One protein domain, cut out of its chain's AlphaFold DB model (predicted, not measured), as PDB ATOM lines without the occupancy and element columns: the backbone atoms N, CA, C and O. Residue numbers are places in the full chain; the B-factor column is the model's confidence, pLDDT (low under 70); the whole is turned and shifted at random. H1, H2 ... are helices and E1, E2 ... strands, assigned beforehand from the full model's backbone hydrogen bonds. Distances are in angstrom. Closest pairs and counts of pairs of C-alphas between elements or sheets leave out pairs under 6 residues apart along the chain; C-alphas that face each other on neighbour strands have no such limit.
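What this domain is: This is residues 14 to 154 of the 161 residues of an uncharacterized protein of viral metagenome (UniProt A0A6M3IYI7). Two long helical hairpins, H1 with H2 and H4 with H5, are staggered along one axis and overlap partway, H1 beside H4 and one part of H2 beside one part of H5, as a long rod of four helices. The turn of one hairpin, with Asn 45, makes one end of the rod, and the turn of the other, with Lys 124, makes the opposite end; between the hairpins the chain passes through the short helix H3 beside the beginning of H1 and the strand E1, which runs over H4. The printed part has 141 residues, with five named helices and one named strand in the order H1, H2, H3, E1, H4, H5, and its class is mostly helix. It is loose, with a radius of gyration of the C-alphas of 17.8 A, and the C-alphas span 66 by 29 by 19 A.

How they stand to each other: H1, residues 16 to 41, is the hub, touching three other helices. H2, residues 50 to 70, touches H1, closest at the C-alphas of Arg 31 and Leu 62, 5.5 A apart; the two form a helical hairpin and run opposite ways at a shallow tilt of 29 degrees. H3, residues 76 to 79, touches residues 16 to 18 of H1 alone, with the C-alphas of Gly 17 and Gln 79 closest at 4.5 A. E1, residues 82 to 89, pairs with no named strand, but residues 14 to 15 pair antiparallel with its residues 82 to 83. H4, residues 95 to 121, touches H1, closest at the C-alphas of Gly 23 and Gly 102, 4.2 A apart, and runs the opposite way at a shallow tilt of 29 degrees. The closest C-alphas of E1 and H4 are those of Glu 87 and Asn 101, 5.3 A apart. H5, residues 128 to 152, touches H4 and forms the second helical hairpin with it, opposite ways at a shallow tilt of 23 degrees; the closest C-alphas are those of Ile 103 and Ala 148, 5.3 A apart. Residues 143 to 151 of H5 touch residues 61 to 69 of H2, with the C-alphas of Ile 65 and Ala 147 closest at 5.3 A; the two helices run opposite ways at a shallow tilt of 7 degrees. H1, H2, H4 and H5 are a bundle, a group of helices set side by side, and the packing is mostly aligned. H2 and H4 are apart, and H1 and H5 are only just apart, with their closest C-alphas at 8.1 A. Every O i to N i+4 pair is within hydrogen-bond range in H1, H2, H4 and H5; H3 is too short for such a pair.

Where its parts are: H1 begins at C-alpha 16, at (-36.970, -36.614, 36.499), and measures 37.9 A from first to last C-alpha. H2 measures 30.2 A. H3 has four residues. E1 measures 20.8 A, from C-alpha 82 at (-41.884, -37.074, 40.361) to C-alpha 89. H4, the longest helix by residues with 27, measures 38.9 A. H5 measures 36.1 A and ends at C-alpha 152, at (-22.622, -50.605, 37.392).

The domain as a whole: The two C-alphas farthest apart, those of Asn 45 and Lys 124, are 66.2 A from each other. The printed part runs from residue 14 to 154 and has no cut. The links H2 to H3, H3 to E1 and E1 to H4 are tight, those from H1 to H2 and from H4 to H5 are short, and no link is long. The mean pLDDT of the printed part is 95.3, and no printed residue is under 70.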
ATOM      1  N   GLY A  14     -37.439 -36.354  43.923       96.44
ATOM      2  CA  GLY A  14     -37.058 -35.297  43.001       96.44
ATOM      3  C   GLY A  14     -37.953 -35.335  41.780       96.44
ATOM      4  O   GLY A  14     -38.893 -36.127  41.708       96.44
ATOM      5  N   THR A  15     -37.675 -34.448  40.842       98.00
ATOM      6  CA  THR A  15     -38.217 -34.554  39.494       98.00
ATOM      7  C   THR A  15     -37.277 -35.378  38.616       98.00
ATOM      8  O   THR A  15     -36.090 -35.495  38.934       98.00
ATOM      9  N   VAL A  16     -37.783 -35.913  37.504       97.12
ATOM     10  CA  VAL A  16     -36.970 -36.614  36.499       97.12
ATOM     11  C   VAL A  16     -35.777 -35.754  36.076       97.12
ATOM     12  O   VAL A  16     -34.646 -36.223  36.127       97.12
ATOM     13  N   GLY A  17     -35.999 -34.472  35.764       96.12
ATOM     14  CA  GLY A  17     -34.917 -33.549  35.407       96.12
ATOM     15  C   GLY A  17     -33.868 -33.407  36.515       96.12
ATOM     16  O   GLY A  17     -32.678 -33.541  36.254       96.12
ATOM     17  N   SER A  18     -34.294 -33.234  37.773       97.19
ATOM     18  CA  SER A  18     -33.342 -33.125  38.889       97.19
ATOM     19  C   SER A  18     -32.543 -34.407  39.131       97.19
ATOM     20  O   SER A  18     -31.377 -34.331  39.490       97.19
ATOM     21  N   PHE A  19     -33.143 -35.583  38.922       97.56
ATOM     22  CA  PHE A  19     -32.437 -36.855  39.083       97.56
ATOM     23  C   PHE A  19     -31.421 -37.093  37.963       97.56
ATOM     24  O   PHE A  19     -30.396 -37.720  38.231       97.56
ATOM     25  N   LEU A  20     -31.661 -36.562  36.756       97.50
ATOM     26  CA  LEU A  20     -30.678 -36.609  35.671       97.50
ATOM     27  C   LEU A  20     -29.443 -35.806  36.065       97.50
ATOM     28  O   LEU A  20     -28.330 -36.328  36.037       97.50
ATOM     29  N   ASP A  21     -29.667 -34.560  36.485       97.25
ATOM     30  CA  ASP A  21     -28.612 -33.632  36.886       97.25
ATOM     31  C   ASP A  21     -27.834 -34.158  38.101       97.25
ATOM     32  O   ASP A  21     -26.603 -34.196  38.083       97.25
ATOM     33  N   ASP A  22     -28.537 -34.616  39.142       97.12
ATOM     34  CA  ASP A  22     -27.920 -35.140  40.365       97.12
ATOM     35  C   ASP A  22     -27.142 -36.440  40.088       97.12
ATOM     36  O   ASP A  22     -26.000 -36.595  40.534       97.12
ATOM     37  N   GLY A  23     -27.732 -37.371  39.328       97.06
ATOM     38  CA  GLY A  23     -27.095 -38.635  38.956       97.06
ATOM     39  C   GLY A  23     -25.828 -38.413  38.134       97.06
ATOM     40  O   GLY A  23     -24.776 -38.978  38.444       97.06
ATOM     41  N   LYS A  24     -25.903 -37.522  37.141       97.50
ATOM     42  CA  LYS A  24     -24.763 -37.108  36.323       97.50
ATOM     43  C   LYS A  24     -23.683 -36.421  37.154       97.50
ATOM     44  O   LYS A  24     -22.523 -36.817  37.070       97.50
ATOM     45  N   SER A  25     -24.050 -35.473  38.017       98.06
ATOM     46  CA  SER A  25     -23.100 -34.763  38.879       98.06
ATOM     47  C   SER A  25     -22.309 -35.726  39.770       98.06
ATOM     48  O   SER A  25     -21.106 -35.546  39.949       98.06
ATOM     49  N   ILE A  26     -22.942 -36.776  40.302       97.50
ATOM     50  CA  ILE A  26     -22.244 -37.805  41.087       97.50
ATOM     51  C   ILE A  26     -21.202 -38.546  40.237       97.50
ATOM     52  O   ILE A  26     -20.106 -38.839  40.724       97.50
ATOM     53  N   ILE A  27     -21.541 -38.886  38.993       98.00
ATOM     54  CA  ILE A  27     -20.655 -39.612  38.076       98.00
ATOM     55  C   ILE A  27     -19.479 -38.719  37.660       98.00
ATOM     56  O   ILE A  27     -18.335 -39.172  37.720       98.00
ATOM     57  N   GLU A  28     -19.728 -37.447  37.348       98.25
ATOM     58  CA  GLU A  28     -18.696 -36.448  37.038       98.25
ATOM     59  C   GLU A  28     -17.724 -36.241  38.206       98.25
ATOM     60  O   GLU A  28     -16.507 -36.285  38.024       98.25
ATOM     61  N   GLU A  29     -18.228 -36.113  39.437       97.94
ATOM     62  CA  GLU A  29     -17.372 -36.005  40.624       97.94
ATOM     63  C   GLU A  29     -16.474 -37.240  40.808       97.94
ATOM     64  O   GLU A  29     -15.315 -37.131  41.221       97.94
ATOM     65  N   LEU A  30     -17.001 -38.438  40.530       97.81
ATOM     66  CA  LEU A  30     -16.226 -39.676  40.595       97.81
ATOM     67  C   LEU A  30     -15.175 -39.736  39.490       97.81
ATOM     68  O   LEU A  30     -14.049 -40.161  39.756       97.81
ATOM     69  N   ARG A  31     -15.530 -39.300  38.282       97.88
ATOM     70  CA  ARG A  31     -14.638 -39.197  37.130       97.88
ATOM     71  C   ARG A  31     -13.458 -38.290  37.440       97.88
ATOM     72  O   ARG A  31     -12.313 -38.711  37.282       97.88
ATOM     73  N   ASP A  32     -13.724 -37.096  37.956       98.19
ATOM     74  CA  ASP A  32     -12.688 -36.120  38.297       98.19
ATOM     75  C   ASP A  32     -11.773 -36.625  39.416       98.19
ATOM     76  O   ASP A  32     -10.554 -36.479  39.339       98.19
ATOM     77  N   GLU A  33     -12.326 -37.309  40.422       96.94
ATOM     78  CA  GLU A  33     -11.519 -37.945  41.466       96.94
ATOM     79  C   GLU A  33     -10.616 -39.062  40.910       96.94
ATOM     80  O   GLU A  33      -9.486 -39.245  41.379       96.94
ATOM     81  N   MET A  34     -11.095 -39.841  39.932       96.88
ATOM     82  CA  MET A  34     -10.277 -40.868  39.275       96.88
ATOM     83  C   MET A  34      -9.199 -40.241  38.398       96.88
ATOM     84  O   MET A  34      -8.049 -40.676  38.473       96.88
ATOM     85  N   GLN A  35      -9.523 -39.182  37.658       97.81
ATOM     86  CA  GLN A  35      -8.550 -38.441  36.862       97.81
ATOM     87  C   GLN A  35      -7.449 -37.851  37.748       97.81
ATOM     88  O   GLN A  35      -6.272 -38.060  37.473       97.81
ATOM     89  N   GLU A  36      -7.799 -37.208  38.865       96.88
ATOM     90  CA  GLU A  36      -6.812 -36.674  39.810       96.88
ATOM     91  C   GLU A  36      -5.915 -37.793  40.371       96.88
ATOM     92  O   GLU A  36      -4.700 -37.638  40.517       96.88
ATOM     93  N   GLY A  37      -6.497 -38.954  40.680       93.88
ATOM     94  CA  GLY A  37      -5.742 -40.127  41.117       93.88
ATOM     95  C   GLY A  37      -4.759 -40.633  40.059       93.88
ATOM     96  O   GLY A  37      -3.623 -40.971  40.400       93.88
ATOM     97  N   LEU A  38      -5.181 -40.661  38.796       94.25
ATOM     98  CA  LEU A  38      -4.371 -41.067  37.652       94.25
ATOM     99  C   LEU A  38      -3.227 -40.077  37.396       94.25
ATOM    100  O   LEU A  38      -2.067 -40.488  37.330       94.25
ATOM    101  N   ASP A  39      -3.533 -38.779  37.360       95.62
ATOM    102  CA  ASP A  39      -2.572 -37.693  37.144       95.62
ATOM    103  C   ASP A  39      -1.463 -37.702  38.201       95.62
ATOM    104  O   ASP A  39      -0.284 -37.540  37.887       95.62
ATOM    105  N   ASN A  40      -1.820 -37.974  39.459       93.38
ATOM    106  CA  ASN A  40      -0.859 -38.091  40.557       93.38
ATOM    107  C   ASN A  40       0.078 -39.307  40.431       93.38
ATOM    108  O   ASN A  40       1.150 -39.326  41.043       93.38
ATOM    109  N   MET A  41      -0.325 -40.347  39.696       91.69
ATOM    110  CA  MET A  41       0.502 -41.531  39.441       91.69
ATOM    111  C   MET A  41       1.288 -41.429  38.131       91.69
ATOM    112  O   MET A  41       2.316 -42.102  38.004       91.69
ATOM    113  N   SER A  42       0.843 -40.600  37.187       90.81
ATOM    114  CA  SER A  42       1.542 -40.372  35.925       90.81
ATOM    115  C   SER A  42       2.922 -39.740  36.149       90.81
ATOM    116  O   SER A  42       3.140 -38.933  37.054       90.81
ATOM    117  N   GLY A  43       3.908 -40.165  35.363       88.19
ATOM    118  CA  GLY A  43       5.311 -39.779  35.498       88.19
ATOM    119  C   GLY A  43       6.021 -40.389  36.712       88.19
ATOM    120  O   GLY A  43       7.155 -40.005  37.014       88.19
ATOM    121  N   THR A  44       5.389 -41.332  37.418       90.38
ATOM    122  CA  THR A  44       5.978 -42.043  38.562       90.38
ATOM    123  C   THR A  44       6.206 -43.524  38.250       90.38
ATOM    124  O   THR A  44       5.740 -44.058  37.249       90.38
ATOM    125  N   ASN A  45       6.874 -44.249  39.153       87.75
ATOM    126  CA  ASN A  45       7.074 -45.701  39.018       87.75
ATOM    127  C   ASN A  45       5.769 -46.525  39.133       87.75
ATOM    128  O   ASN A  45       5.827 -47.754  39.133       87.75
ATOM    129  N   LEU A  46       4.609 -45.880  39.308       88.44
ATOM    130  CA  LEU A  46       3.318 -46.542  39.483       88.44
ATOM    131  C   LEU A  46       2.589 -46.831  38.165       88.44
ATOM    132  O   LEU A  46       1.665 -47.639  38.188       88.44
ATOM    133  N   GLU A  47       3.012 -46.259  37.034       89.88
ATOM    134  CA  GLU A  47       2.351 -46.439  35.726       89.88
ATOM    135  C   GLU A  47       2.271 -47.904  35.276       89.88
ATOM    136  O   GLU A  47       1.304 -48.327  34.658       89.88
ATOM    137  N   SER A  48       3.258 -48.725  35.644       86.94
ATOM    138  CA  SER A  48       3.264 -50.154  35.312       86.94
ATOM    139  C   SER A  48       2.487 -51.023  36.310       86.94
ATOM    140  O   SER A  48       2.602 -52.249  36.275       86.94
ATOM    141  N   THR A  49       1.788 -50.427  37.279       91.00
ATOM    142  CA  THR A  49       1.067 -51.175  38.316       91.00
ATOM    143  C   THR A  49      -0.375 -51.436  37.905       91.00
ATOM    144  O   THR A  49      -1.011 -50.599  37.272       91.00
ATOM    145  N   GLY A  50      -0.943 -52.559  38.356       89.56
ATOM    146  CA  GLY A  50      -2.366 -52.843  38.136       89.56
ATOM    147  C   GLY A  50      -3.289 -51.761  38.706       89.56
ATOM    148  O   GLY A  50      -4.363 -51.530  38.174       89.56
ATOM    149  N   LYS A  51      -2.848 -51.028  39.738       89.75
ATOM    150  CA  LYS A  51      -3.602 -49.890  40.272       89.75
ATOM    151  C   LYS A  51      -3.735 -48.763  39.246       89.75
ATOM    152  O   LYS A  51      -4.820 -48.215  39.141       89.75
ATOM    153  N   TYR A  52      -2.673 -48.430  38.511       93.19
ATOM    154  CA  TYR A  52      -2.735 -47.415  37.454       93.19
ATOM    155  C   TYR A  52      -3.723 -47.820  36.357       93.19
ATOM    156  O   TYR A  52      -4.611 -47.038  36.041       93.19
ATOM    157  N   SER A  53      -3.644 -49.075  35.893       93.69
ATOM    158  CA  SER A  53      -4.574 -49.640  34.899       93.69
ATOM    159  C   SER A  53      -6.038 -49.503  35.324       93.69
ATOM    160  O   SER A  53      -6.869 -49.100  34.524       93.69
ATOM    161  N   VAL A  54      -6.354 -49.774  36.596       94.50
ATOM    162  CA  VAL A  54      -7.728 -49.640  37.112       94.50
ATOM    163  C   VAL A  54      -8.193 -48.180  37.128       94.50
ATOM    164  O   VAL A  54      -9.350 -47.911  36.833       94.50
ATOM    165  N   TYR A  55      -7.321 -47.221  37.469       95.25
ATOM    166  CA  TYR A  55      -7.683 -45.797  37.385       95.25
ATOM    167  C   TYR A  55      -7.919 -45.364  35.935       95.25
ATOM    168  O   TYR A  55      -8.884 -44.658  35.675       95.25
ATOM    169  N   GLU A  56      -7.063 -45.791  35.006       95.94
ATOM    170  CA  GLU A  56      -7.193 -45.480  33.579       95.94
ATOM    171  C   GLU A  56      -8.498 -46.041  32.992       95.94
ATOM    172  O   GLU A  56      -9.255 -45.303  32.364       95.94
ATOM    173  N   GLU A  57      -8.813 -47.309  33.272       96.38
ATOM    174  CA  GLU A  57     -10.074 -47.936  32.855       96.38
ATOM    175  C   GLU A  57     -11.292 -47.245  33.479       96.38
ATOM    176  O   GLU A  57     -12.263 -46.964  32.776       96.38
ATOM    177  N   ALA A  58     -11.240 -46.917  34.775       96.62
ATOM    178  CA  ALA A  58     -12.330 -46.217  35.447       96.62
ATOM    179  C   ALA A  58     -12.570 -44.825  34.850       96.62
ATOM    180  O   ALA A  58     -13.718 -44.478  34.595       96.62
ATOM    181  N   VAL A  59     -11.516 -44.040  34.595       97.75
ATOM    182  CA  VAL A  59     -11.635 -42.729  33.933       97.75
ATOM    183  C   VAL A  59     -12.276 -42.882  32.561       97.75
ATOM    184  O   VAL A  59     -13.243 -42.184  32.281       97.75
ATOM    185  N   SER A  60     -11.784 -43.813  31.736       97.62
ATOM    186  CA  SER A  60     -12.307 -44.017  30.382       97.62
ATOM    187  C   SER A  60     -13.794 -44.367  30.392       97.62
ATOM    188  O   SER A  60     -14.564 -43.769  29.650       97.62
ATOM    189  N   LEU A  61     -14.213 -45.307  31.246       97.62
ATOM    190  CA  LEU A  61     -15.620 -45.698  31.341       97.62
ATOM    191  C   LEU A  61     -16.494 -44.552  31.852       97.62
ATOM    192  O   LEU A  61     -17.590 -44.345  31.342       97.62
ATOM    193  N   LEU A  62     -16.025 -43.808  32.855       98.12
ATOM    194  CA  LEU A  62     -16.771 -42.676  33.401       98.12
ATOM    195  C   LEU A  62     -16.898 -41.532  32.387       98.12
ATOM    196  O   LEU A  62     -17.957 -40.917  32.324       98.12
ATOM    197  N   ASP A  63     -15.869 -41.283  31.576       98.00
ATOM    198  CA  ASP A  63     -15.926 -40.324  30.467       98.00
ATOM    199  C   ASP A  63     -16.978 -40.715  29.427       98.00
ATOM    200  O   ASP A  63     -17.795 -39.879  29.037       98.00
ATOM    201  N   ASP A  64     -17.006 -41.989  29.026       97.44
ATOM    202  CA  ASP A  64     -18.005 -42.496  28.082       97.44
ATOM    203  C   ASP A  64     -19.430 -42.368  28.653       97.44
ATOM    204  O   ASP A  64     -20.355 -41.955  27.951       97.44
ATOM    205  N   ILE A  65     -19.615 -42.666  29.945       98.00
ATOM    206  CA  ILE A  65     -20.907 -42.521  30.630       98.00
ATOM    207  C   ILE A  65     -21.347 -41.052  30.665       98.00
ATOM    208  O   ILE A  65     -22.491 -40.758  30.315       98.00
ATOM    209  N   CYS A  66     -20.462 -40.128  31.056       96.69
ATOM    210  CA  CYS A  66     -20.766 -38.696  31.068       96.69
ATOM    211  C   CYS A  66     -21.147 -38.194  29.671       96.69
ATOM    212  O   CYS A  66     -22.157 -37.509  29.531       96.69
ATOM    213  N   GLY A  67     -20.399 -38.596  28.637       95.81
ATOM    214  CA  GLY A  67     -20.687 -38.226  27.252       95.81
ATOM    215  C   GLY A  67     -22.040 -38.744  26.754       95.81
ATOM    216  O   GLY A  67     -22.741 -38.032  26.037       95.81
ATOM    217  N   ASN A  68     -22.444 -39.949  27.167       94.69
ATOM    218  CA  ASN A  68     -23.775 -40.474  26.857       94.69
ATOM    219  C   ASN A  68     -24.877 -39.669  27.560       94.69
ATOM    220  O   ASN A  68     -25.874 -39.329  26.930       94.69
ATOM    221  N   LEU A  69     -24.690 -39.329  28.841       95.88
ATOM    222  CA  LEU A  69     -25.662 -38.551  29.619       95.88
ATOM    223  C   LEU A  69     -25.766 -37.086  29.162       95.88
ATOM    224  O   LEU A  69     -26.844 -36.506  29.235       95.88
ATOM    225  N   ASP A  70     -24.680 -36.490  28.660       94.88
ATOM    226  CA  ASP A  70     -24.672 -35.151  28.050       94.88
ATOM    227  C   ASP A  70     -25.608 -35.039  26.838       94.88
ATOM    228  O   ASP A  70     -26.134 -33.961  26.562       94.88
ATOM    229  N   GLY A  71     -25.793 -36.141  26.107       92.25
ATOM    230  CA  GLY A  71     -26.639 -36.202  24.917       92.25
ATOM    231  C   GLY A  71     -28.113 -36.490  25.196       92.25
ATOM    232  O   GLY A  71     -28.904 -36.499  24.257       92.25
ATOM    233  N   VAL A  72     -28.495 -36.747  26.450       96.00
ATOM    234  CA  VAL A  72     -29.879 -37.086  26.798       96.00
ATOM    235  C   VAL A  72     -30.743 -35.829  26.795       96.00
ATOM    236  O   VAL A  72     -30.582 -34.940  27.631       96.00
ATOM    237  N   GLU A  73     -31.721 -35.789  25.892       94.50
ATOM    238  CA  GLU A  73     -32.747 -34.750  25.856       94.50
ATOM    239  C   GLU A  73     -34.073 -35.292  26.401       94.50
ATOM    240  O   GLU A  73     -34.662 -36.224  25.857       94.50
ATOM    241  N   LEU A  74     -34.562 -34.697  27.491       95.12
ATOM    242  CA  LEU A  74     -35.849 -35.055  28.088       95.12
ATOM    243  C   LEU A  74     -36.970 -34.163  27.537       95.12
ATOM    244  O   LEU A  74     -36.842 -32.934  27.610       95.12
ATOM    245  N   PRO A  75     -38.111 -34.732  27.100       94.50
ATOM    246  CA  PRO A  75     -39.302 -33.945  26.792       94.50
ATOM    247  C   PRO A  75     -39.711 -33.039  27.961       94.50
ATOM    248  O   PRO A  75     -39.733 -33.468  29.115       94.50
ATOM    249  N   GLU A  76     -40.091 -31.786  27.690       93.94
ATOM    250  CA  GLU A  76     -40.482 -30.837  28.752       93.94
ATOM    251  C   GLU A  76     -41.616 -31.381  29.639       93.94
ATOM    252  O   GLU A  76     -41.641 -31.147  30.845       93.94
ATOM    253  N   SER A  77     -42.535 -32.155  29.057       93.00
ATOM    254  CA  SER A  77     -43.669 -32.763  29.756       93.00
ATOM    255  C   SER A  77     -43.279 -33.825  30.785       93.00
ATOM    256  O   SER A  77     -44.080 -34.093  31.685       93.00
ATOM    257  N   VAL A  78     -42.079 -34.410  30.686       95.06
ATOM    258  CA  VAL A  78     -41.606 -35.446  31.617       95.06
ATOM    259  C   VAL A  78     -40.625 -34.920  32.660       95.06
ATOM    260  O   VAL A  78     -40.505 -35.522  33.724       95.06
ATOM    261  N   GLN A  79     -39.967 -33.780  32.412       96.00
ATOM    262  CA  GLN A  79     -38.927 -33.235  33.297       96.00
ATOM    263  C   GLN A  79     -39.410 -32.994  34.732       96.00
ATOM    264  O   GLN A  79     -38.646 -33.212  35.671       96.00
ATOM    265  N   ASP A  80     -40.670 -32.587  34.904       96.94
ATOM    266  CA  ASP A  80     -41.281 -32.283  36.204       96.94
ATOM    267  C   ASP A  80     -41.982 -33.484  36.865       96.94
ATOM    268  O   ASP A  80     -42.517 -33.357  37.974       96.94
ATOM    269  N   LEU A  81     -42.001 -34.657  36.219       97.19
ATOM    270  CA  LEU A  81     -42.583 -35.859  36.817       97.19
ATOM    271  C   LEU A  81     -41.794 -36.263  38.060       97.19
ATOM    272  O   LEU A  81     -40.570 -36.159  38.101       97.19
ATOM    273  N   LEU A  82     -42.504 -36.709  39.094       97.75
ATOM    274  CA  LEU A  82     -41.884 -37.074  40.361       97.75
ATOM    275  C   LEU A  82     -41.270 -38.467  40.276       97.75
ATOM    276  O   LEU A  82     -41.964 -39.431  39.967       97.75
ATOM    277  N   ALA A  83     -39.999 -38.560  40.648       96.75
ATOM    278  CA  ALA A  83     -39.280 -39.806  40.839       96.75
ATOM    279  C   ALA A  83     -38.927 -39.983  42.321       96.75
ATOM    280  O   ALA A  83     -38.681 -39.019  43.061       96.75
ATOM    281  N   GLU A  84     -38.909 -41.235  42.770       96.31
ATOM    282  CA  GLU A  84     -38.527 -41.592  44.131       96.31
ATOM    283  C   GLU A  84     -37.480 -42.697  44.106       96.31
ATOM    284  O   GLU A  84     -37.621 -43.695  43.408       96.31
ATOM    285  N   THR A  85     -36.439 -42.531  44.911       96.50
ATOM    286  CA  THR A  85     -35.392 -43.537  45.077       96.50
ATOM    287  C   THR A  85     -34.948 -43.604  46.531       96.50
ATOM    288  O   THR A  85     -35.468 -42.902  47.406       96.50
ATOM    289  N   THR A  86     -33.979 -44.461  46.819       92.75
ATOM    290  CA  THR A  86     -33.318 -44.496  48.117       92.75
ATOM    291  C   THR A  86     -31.836 -44.248  47.962       92.75
ATOM    292  O   THR A  86     -31.181 -44.914  47.171       92.75
ATOM    293  N   GLU A  87     -31.294 -43.361  48.786       91.81
ATOM    294  CA  GLU A  87     -29.861 -43.094  48.811       91.81
ATOM    295  C   GLU A  87     -29.258 -43.483  50.161       91.81
ATOM    296  O   GLU A  87     -29.868 -43.309  51.227       91.81
ATOM    297  N   GLU A  88     -28.023 -43.976  50.141       89.81
ATOM    298  CA  GLU A  88     -27.256 -44.139  51.364       89.81
ATOM    299  C   GLU A  88     -26.662 -42.792  51.779       89.81
ATOM    300  O   GLU A  88     -25.891 -42.188  51.037       89.81
ATOM    301  N   ARG A  89     -26.954 -42.332  53.002       86.69
ATOM    302  CA  ARG A  89     -26.326 -41.127  53.568       86.69
ATOM    303  C   ARG A  89     -25.309 -41.514  54.631       86.69
ATOM    304  O   ARG A  89     -25.674 -42.095  55.658       86.69
ATOM    305  N   ARG A  90     -24.039 -41.142  54.422       82.81
ATOM    306  CA  ARG A  90     -22.937 -41.208  55.407       82.81
ATOM    307  C   ARG A  90     -22.007 -40.004  55.276       82.81
ATOM    308  O   ARG A  90     -21.968 -39.362  54.239       82.81
ATOM    309  N   LYS A  91     -21.232 -39.701  56.328       79.06
ATOM    310  CA  LYS A  91     -20.242 -38.601  56.314       79.06
ATOM    311  C   LYS A  91     -19.183 -38.774  55.216       79.06
ATOM    312  O   LYS A  91     -18.661 -37.786  54.726       79.06
ATOM    313  N   SER A  92     -18.843 -40.019  54.894       86.69
ATOM    314  CA  SER A  92     -17.892 -40.380  53.847       86.69
ATOM    315  C   SER A  92     -18.381 -41.680  53.229       86.69
ATOM    316  O   SER A  92     -18.321 -42.729  53.874       86.69
ATOM    317  N   LEU A  93     -18.925 -41.598  52.021       91.00
ATOM    318  CA  LEU A  93     -19.283 -42.770  51.230       91.00
ATOM    319  C   LEU A  93     -18.066 -43.203  50.414       91.00
ATOM    320  O   LEU A  93     -17.280 -42.366  49.967       91.00
ATOM    321  N   SER A  94     -17.901 -44.511  50.225       93.06
ATOM    322  CA  SER A  94     -16.937 -44.996  49.238       93.06
ATOM    323  C   SER A  94     -17.403 -44.616  47.831       93.06
ATOM    324  O   SER A  94     -18.583 -44.338  47.613       93.06
ATOM    325  N   ARG A  95     -16.481 -44.635  46.865       94.81
ATOM    326  CA  ARG A  95     -16.779 -44.375  45.448       94.81
ATOM    327  C   ARG A  95     -17.886 -45.276  44.924       94.81
ATOM    328  O   ARG A  95     -18.887 -44.772  44.449       94.81
ATOM    329  N   SER A  96     -17.780 -46.582  45.174       94.25
ATOM    330  CA  SER A  96     -18.814 -47.549  44.791       94.25
ATOM    331  C   SER A  96     -20.181 -47.220  45.393       94.25
ATOM    332  O   SER A  96     -21.189 -47.400  44.732       94.25
ATOM    333  N   ARG A  97     -20.239 -46.713  46.636       94.81
ATOM    334  CA  ARG A  97     -21.515 -46.327  47.262       94.81
ATOM    335  C   ARG A  97     -22.085 -45.035  46.689       94.81
ATOM    336  O   ARG A  97     -23.293 -44.953  46.526       94.81
ATOM    337  N   ARG A  98     -21.237 -44.049  46.376       95.75
ATOM    338  CA  ARG A  98     -21.671 -42.857  45.634       95.75
ATOM    339  C   ARG A  98     -22.191 -43.244  44.256       95.75
ATOM    340  O   ARG A  98     -23.296 -42.849  43.922       95.75
ATOM    341  N   MET A  99     -21.464 -44.099  43.541       96.94
ATOM    342  CA  MET A  99     -21.886 -44.621  42.245       96.94
ATOM    343  C   MET A  99     -23.245 -45.320  42.339       96.94
ATOM    344  O   MET A  99     -24.138 -45.007  41.566       96.94
ATOM    345  N   SER A 100     -23.456 -46.181  43.342       96.44
ATOM    346  CA  SER A 100     -24.772 -46.794  43.569       96.44
ATOM    347  C   SER A 100     -25.882 -45.764  43.791       96.44
ATOM    348  O   SER A 100     -26.970 -45.959  43.269       96.44
ATOM    349  N   ASN A 101     -25.633 -44.675  44.529       96.00
ATOM    350  CA  ASN A 101     -26.635 -43.615  44.684       96.00
ATOM    351  C   ASN A 101     -26.959 -42.947  43.334       96.00
ATOM    352  O   ASN A 101     -28.134 -42.737  43.056       96.00
ATOM    353  N   GLY A 102     -25.946 -42.651  42.509       97.44
ATOM    354  CA  GLY A 102     -26.142 -42.083  41.168       97.44
ATOM    355  C   GLY A 102     -26.945 -43.015  40.258       97.44
ATOM    356  O   GLY A 102     -27.954 -42.600  39.699       97.44
ATOM    357  N   ILE A 103     -26.577 -44.300  40.202       97.88
ATOM    358  CA  ILE A 103     -27.315 -45.336  39.456       97.88
ATOM    359  C   ILE A 103     -28.774 -45.399  39.914       97.88
ATOM    360  O   ILE A 103     -29.676 -45.347  39.088       97.88
ATOM    361  N   SER A 104     -29.028 -45.432  41.225       97.62
ATOM    362  CA  SER A 104     -30.396 -45.499  41.749       97.62
ATOM    363  C   SER A 104     -31.245 -44.261  41.428       97.62
ATOM    364  O   SER A 104     -32.470 -44.362  41.461       97.62
ATOM    365  N   MET A 105     -30.641 -43.102  41.145       97.75
ATOM    366  CA  MET A 105     -31.365 -41.931  40.633       97.75
ATOM    367  C   MET A 105     -31.730 -42.116  39.156       97.75
ATOM    368  O   MET A 105     -32.891 -41.919  38.800       97.75
ATOM    369  N   LEU A 106     -30.777 -42.566  38.332       98.00
ATOM    370  CA  LEU A 106     -30.991 -42.843  36.907       98.00
ATOM    371  C   LEU A 106     -32.049 -43.940  36.686       98.00
ATOM    372  O   LEU A 106     -32.983 -43.751  35.913       98.00
ATOM    373  N   GLU A 107     -31.970 -45.049  37.424       98.00
ATOM    374  CA  GLU A 107     -32.950 -46.147  37.365       98.00
ATOM    375  C   GLU A 107     -34.357 -45.689  37.784       98.00
ATOM    376  O   GLU A 107     -35.355 -46.091  37.187       98.00
ATOM    377  N   ALA A 108     -34.457 -44.818  38.795       97.62
ATOM    378  CA  ALA A 108     -35.747 -44.282  39.226       97.62
ATOM    379  C   ALA A 108     -36.379 -43.374  38.162       97.62
ATOM    380  O   ALA A 108     -37.602 -43.343  38.035       97.62
ATOM    381  N   MET A 109     -35.569 -42.648  37.384       97.25
ATOM    382  CA  MET A 109     -36.075 -41.900  36.236       97.25
ATOM    383  C   MET A 109     -36.573 -42.822  35.133       97.25
ATOM    384  O   MET A 109     -37.662 -42.586  34.620       97.25
ATOM    385  N   VAL A 110     -35.796 -43.856  34.784       97.88
ATOM    386  CA  VAL A 110     -36.178 -44.851  33.769       97.88
ATOM    387  C   VAL A 110     -37.544 -45.427  34.099       97.88
ATOM    388  O   VAL A 110     -38.434 -45.393  33.257       97.88
ATOM    389  N   GLN A 111     -37.762 -45.827  35.354       98.06
ATOM    390  CA  GLN A 111     -39.061 -46.333  35.785       98.06
ATOM    391  C   GLN A 111     -40.202 -45.332  35.513       98.06
ATOM    392  O   GLN A 111     -41.250 -45.712  34.994       98.06
ATOM    393  N   VAL A 112     -40.015 -44.050  35.842       97.88
ATOM    394  CA  VAL A 112     -41.038 -43.013  35.614       97.88
ATOM    395  C   VAL A 112     -41.286 -42.780  34.121       97.88
ATOM    396  O   VAL A 112     -42.435 -42.594  33.714       97.88
ATOM    397  N   LEU A 113     -40.235 -42.795  33.299       97.88
ATOM    398  CA  LEU A 113     -40.348 -42.647  31.847       97.88
ATOM    399  C   LEU A 113     -41.080 -43.838  31.221       97.88
ATOM    400  O   LEU A 113     -41.999 -43.630  30.432       97.88
ATOM    401  N   GLU A 114     -40.749 -45.068  31.614       98.19
ATOM    402  CA  GLU A 114     -41.425 -46.284  31.152       98.19
ATOM    403  C   GLU A 114     -42.912 -46.289  31.530       98.19
ATOM    404  O   GLU A 114     -43.769 -46.564  30.685       98.19
ATOM    405  N   GLU A 115     -43.237 -45.926  32.776       97.75
ATOM    406  CA  GLU A 115     -44.623 -45.781  33.233       97.75
ATOM    407  C   GLU A 115     -45.366 -44.734  32.387       97.75
ATOM    408  O   GLU A 115     -46.481 -44.982  31.916       97.75
ATOM    409  N   ARG A 116     -44.728 -43.591  32.108       96.94
ATOM    410  CA  ARG A 116     -45.301 -42.526  31.280       96.94
ATOM    411  C   ARG A 116     -45.525 -42.957  29.830       96.94
ATOM    412  O   ARG A 116     -46.589 -42.681  29.268       96.94
ATOM    413  N   ILE A 117     -44.554 -43.634  29.226       97.25
ATOM    414  CA  ILE A 117     -44.666 -44.192  27.875       97.25
ATOM    415  C   ILE A 117     -45.850 -45.158  27.824       97.25
ATOM    416  O   ILE A 117     -46.708 -45.040  26.946       97.25
ATOM    417  N   GLN A 118     -45.955 -46.063  28.799       97.19
ATOM    418  CA  GLN A 118     -47.058 -47.014  28.863       97.19
ATOM    419  C   GLN A 118     -48.419 -46.306  28.973       97.19
ATOM    420  O   GLN A 118     -49.340 -46.639  28.223       97.19
ATOM    421  N   GLU A 119     -48.554 -45.297  29.841       95.88
ATOM    422  CA  GLU A 119     -49.788 -44.505  29.967       95.88
ATOM    423  C   GLU A 119     -50.215 -43.854  28.645       95.88
ATOM    424  O   GLU A 119     -51.408 -43.783  28.327       95.88
ATOM    425  N   LEU A 120     -49.254 -43.349  27.867       95.19
ATOM    426  CA  LEU A 120     -49.514 -42.763  26.556       95.19
ATOM    427  C   LEU A 120     -49.953 -43.829  25.551       95.19
ATOM    428  O   LEU A 120     -50.960 -43.638  24.865       95.19
ATOM    429  N   LEU A 121     -49.258 -44.963  25.493       94.44
ATOM    430  CA  LEU A 121     -49.557 -46.057  24.565       94.44
ATOM    431  C   LEU A 121     -50.911 -46.733  24.837       94.44
ATOM    432  O   LEU A 121     -51.535 -47.259  23.914       94.44
ATOM    433  N   GLU A 122     -51.412 -46.686  26.071       96.06
ATOM    434  CA  GLU A 122     -52.751 -47.178  26.417       96.06
ATOM    435  C   GLU A 122     -53.887 -46.276  25.888       96.06
ATOM    436  O   GLU A 122     -55.060 -46.683  25.850       96.06
ATOM    437  N   LYS A 123     -53.577 -45.058  25.420       94.00
ATOM    438  CA  LYS A 123     -54.564 -44.176  24.785       94.00
ATOM    439  C   LYS A 123     -54.994 -44.751  23.435       94.00
ATOM    440  O   LYS A 123     -54.194 -45.145  22.597       94.00
ATOM    441  N   LYS A 124     -56.304 -44.709  23.161       84.69
ATOM    442  CA  LYS A 124     -56.879 -45.168  21.876       84.69
ATOM    443  C   LYS A 124     -56.356 -44.405  20.655       84.69
ATOM    444  O   LYS A 124     -56.536 -44.865  19.530       84.69
ATOM    445  N   THR A 125     -55.857 -43.190  20.850       93.00
ATOM    446  CA  THR A 125     -55.351 -42.319  19.789       93.00
ATOM    447  C   THR A 125     -54.382 -41.336  20.425       93.00
ATOM    448  O   THR A 125     -54.742 -40.686  21.404       93.00
ATOM    449  N   LEU A 126     -53.177 -41.254  19.871       93.31
ATOM    450  CA  LEU A 126     -52.140 -40.309  20.268       93.31
ATOM    451  C   LEU A 126     -52.160 -39.124  19.307       93.31
ATOM    452  O   LEU A 126     -52.245 -39.313  18.090       93.31
ATOM    453  N   SER A 127     -52.078 -37.915  19.848       95.44
ATOM    454  CA  SER A 127     -51.731 -36.731  19.060       95.44
ATOM    455  C   SER A 127     -50.286 -36.815  18.559       95.44
ATOM    456  O   SER A 127     -49.483 -37.562  19.113       95.44
ATOM    457  N   ASP A 128     -49.947 -36.041  17.528       95.75
ATOM    458  CA  ASP A 128     -48.581 -35.997  16.981       95.75
ATOM    459  C   ASP A 128     -47.555 -35.619  18.067       95.75
ATOM    460  O   ASP A 128     -46.518 -36.258  18.188       95.75
ATOM    461  N   THR A 129     -47.898 -34.668  18.943       94.19
ATOM    462  CA  THR A 129     -47.055 -34.271  20.083       94.19
ATOM    463  C   THR A 129     -46.853 -35.404  21.091       94.19
ATOM    464  O   THR A 129     -45.762 -35.562  21.621       94.19
ATOM    465  N   GLU A 130     -47.878 -36.218  21.364       95.50
ATOM    466  CA  GLU A 130     -47.719 -37.373  22.259       95.50
ATOM    467  C   GLU A 130     -46.911 -38.501  21.600       95.50
ATOM    468  O   GLU A 130     -46.235 -39.242  22.303       95.50
ATOM    469  N   GLN A 131     -46.960 -38.639  20.270       95.69
ATOM    470  CA  GLN A 131     -46.090 -39.574  19.543       95.69
ATOM    471  C   GLN A 131     -44.626 -39.132  19.624       95.69
ATOM    472  O   GLN A 131     -43.765 -39.957  19.909       95.69
ATOM    473  N   GLU A 132     -44.356 -37.838  19.435       95.88
ATOM    474  CA  GLU A 132     -43.019 -37.262  19.620       95.88
ATOM    475  C   GLU A 132     -42.521 -37.439  21.066       95.88
ATOM    476  O   GLU A 132     -41.379 -37.847  21.264       95.88
ATOM    477  N   GLU A 133     -43.380 -37.216  22.072       96.00
ATOM    478  CA  GLU A 133     -43.052 -37.450  23.490       96.00
ATOM    479  C   GLU A 133     -42.685 -38.911  23.760       96.00
ATOM    480  O   GLU A 133     -41.698 -39.158  24.452       96.00
ATOM    481  N   VAL A 134     -43.442 -39.873  23.216       97.19
ATOM    482  CA  VAL A 134     -43.128 -41.305  23.355       97.19
ATOM    483  C   VAL A 134     -41.762 -41.608  22.753       97.19
ATOM    484  O   VAL A 134     -40.912 -42.137  23.458       97.19
ATOM    485  N   SER A 135     -41.520 -41.230  21.495       97.06
ATOM    486  CA  SER A 135     -40.252 -41.540  20.825       97.06
ATOM    487  C   SER A 135     -39.043 -40.913  21.523       97.06
ATOM    488  O   SER A 135     -38.034 -41.587  21.710       97.06
ATOM    489  N   ALA A 136     -39.148 -39.656  21.958       96.81
ATOM    490  CA  ALA A 136     -38.072 -38.999  22.698       96.81
ATOM    491  C   ALA A 136     -37.862 -39.613  24.095       96.81
ATOM    492  O   ALA A 136     -36.729 -39.751  24.547       96.81
ATOM    493  N   SER A 137     -38.939 -40.026  24.775       97.56
ATOM    494  CA  SER A 137     -38.831 -40.702  26.076       97.56
ATOM    495  C   SER A 137     -38.226 -42.102  25.951       97.56
ATOM    496  O   SER A 137     -37.484 -42.509  26.840       97.56
ATOM    497  N   GLU A 138     -38.512 -42.837  24.870       98.00
ATOM    498  CA  GLU A 138     -37.892 -44.137  24.572       98.00
ATOM    499  C   GLU A 138     -36.381 -43.983  24.347       98.00
ATOM    500  O   GLU A 138     -35.594 -44.677  24.987       98.00
ATOM    501  N   GLU A 139     -35.965 -43.017  23.521       97.62
ATOM    502  CA  GLU A 139     -34.544 -42.734  23.275       97.62
ATOM    503  C   GLU A 139     -33.809 -42.320  24.560       97.62
ATOM    504  O   GLU A 139     -32.729 -42.838  24.857       97.62
ATOM    505  N   ALA A 140     -34.416 -41.442  25.366       97.50
ATOM    506  CA  ALA A 140     -33.863 -41.053  26.659       97.50
ATOM    507  C   ALA A 140     -33.762 -42.249  27.622       97.50
ATOM    508  O   ALA A 140     -32.753 -42.397  28.309       97.50
ATOM    509  N   THR A 141     -34.778 -43.115  27.656       97.94
ATOM    510  CA  THR A 141     -34.795 -44.315  28.505       97.94
ATOM    511  C   THR A 141     -33.655 -45.261  28.143       97.94
ATOM    512  O   THR A 141     -32.900 -45.664  29.026       97.94
ATOM    513  N   ASP A 142     -33.473 -45.551  26.855       97.75
ATOM    514  CA  ASP A 142     -32.402 -46.425  26.373       97.75
ATOM    515  C   ASP A 142     -31.013 -45.858  26.710       97.75
ATOM    516  O   ASP A 142     -30.133 -46.582  27.189       97.75
ATOM    517  N   ALA A 143     -30.814 -44.553  26.504       97.44
ATOM    518  CA  ALA A 143     -29.553 -43.886  26.803       97.44
ATOM    519  C   ALA A 143     -29.237 -43.887  28.309       97.44
ATOM    520  O   ALA A 143     -28.125 -44.244  28.709       97.44
ATOM    521  N   ILE A 144     -30.216 -43.541  29.154       97.94
ATOM    522  CA  ILE A 144     -30.056 -43.518  30.614       97.94
ATOM    523  C   ILE A 144     -29.821 -44.933  31.151       97.94
ATOM    524  O   ILE A 144     -28.926 -45.129  31.974       97.94
ATOM    525  N   GLN A 145     -30.572 -45.929  30.673       97.88
ATOM    526  CA  GLN A 145     -30.401 -47.316  31.101       97.88
ATOM    527  C   GLN A 145     -29.023 -47.849  30.698       97.88
ATOM    528  O   GLN A 145     -28.330 -48.453  31.516       97.88
ATOM    529  N   SER A 146     -28.575 -47.568  29.470       97.44
ATOM    530  CA  SER A 146     -27.235 -47.955  29.021       97.44
ATOM    531  C   SER A 146     -26.136 -47.307  29.869       97.44
ATOM    532  O   SER A 146     -25.166 -47.979  30.236       97.44
ATOM    533  N   ALA A 147     -26.296 -46.030  30.230       97.69
ATOM    534  CA  ALA A 147     -25.387 -45.324  31.127       97.69
ATOM    535  C   ALA A 147     -25.381 -45.930  32.543       97.69
ATOM    536  O   ALA A 147     -24.307 -46.126  33.115       97.69
ATOM    537  N   ALA A 148     -26.547 -46.276  33.095       97.25
ATOM    538  CA  ALA A 148     -26.676 -46.914  34.405       97.25
ATOM    539  C   ALA A 148     -26.026 -48.312  34.436       97.25
ATOM    540  O   ALA A 148     -25.273 -48.627  35.363       97.25
ATOM    541  N   ASP A 149     -26.240 -49.119  33.396       97.62
ATOM    542  CA  ASP A 149     -25.631 -50.445  33.258       97.62
ATOM    543  C   ASP A 149     -24.099 -50.349  33.163       97.62
ATOM    544  O   ASP A 149     -23.372 -51.078  33.849       97.62
ATOM    545  N   ALA A 150     -23.593 -49.410  32.357       96.81
ATOM    546  CA  ALA A 150     -22.163 -49.139  32.240       96.81
ATOM    547  C   ALA A 150     -21.573 -48.656  33.575       96.81
ATOM    548  O   ALA A 150     -20.537 -49.162  34.012       96.81
ATOM    549  N   ALA A 151     -22.262 -47.753  34.275       95.94
ATOM    550  CA  ALA A 151     -21.878 -47.270  35.598       95.94
ATOM    551  C   ALA A 151     -21.774 -48.406  36.630       95.94
ATOM    552  O   ALA A 151     -20.853 -48.421  37.452       95.94
ATOM    553  N   GLY A 152     -22.662 -49.404  36.553       93.19
ATOM    554  CA  GLY A 152     -22.622 -50.605  37.392       93.19
ATOM    555  C   GLY A 152     -21.399 -51.502  37.159       93.19
ATOM    556  O   GLY A 152     -21.043 -52.289  38.039       93.19
ATOM    557  N   SER A 153     -20.737 -51.366  36.005       94.38
ATOM    558  CA  SER A 153     -19.521 -52.110  35.643       94.38
ATOM    559  C   SER A 153     -18.214 -51.422  36.052       94.38
ATOM    560  O   SER A 153     -17.156 -52.046  35.982       94.38
ATOM    561  N   VAL A 154     -18.269 -50.162  36.503       95.25
ATOM    562  CA  VAL A 154     -17.069 -49.395  36.860       95.25
ATOM    563  C   VAL A 154     -16.410 -49.984  38.105       95.25
ATOM    564  O   VAL A 154     -16.949 -49.953  39.218       95.25
TER     565      VAL A 154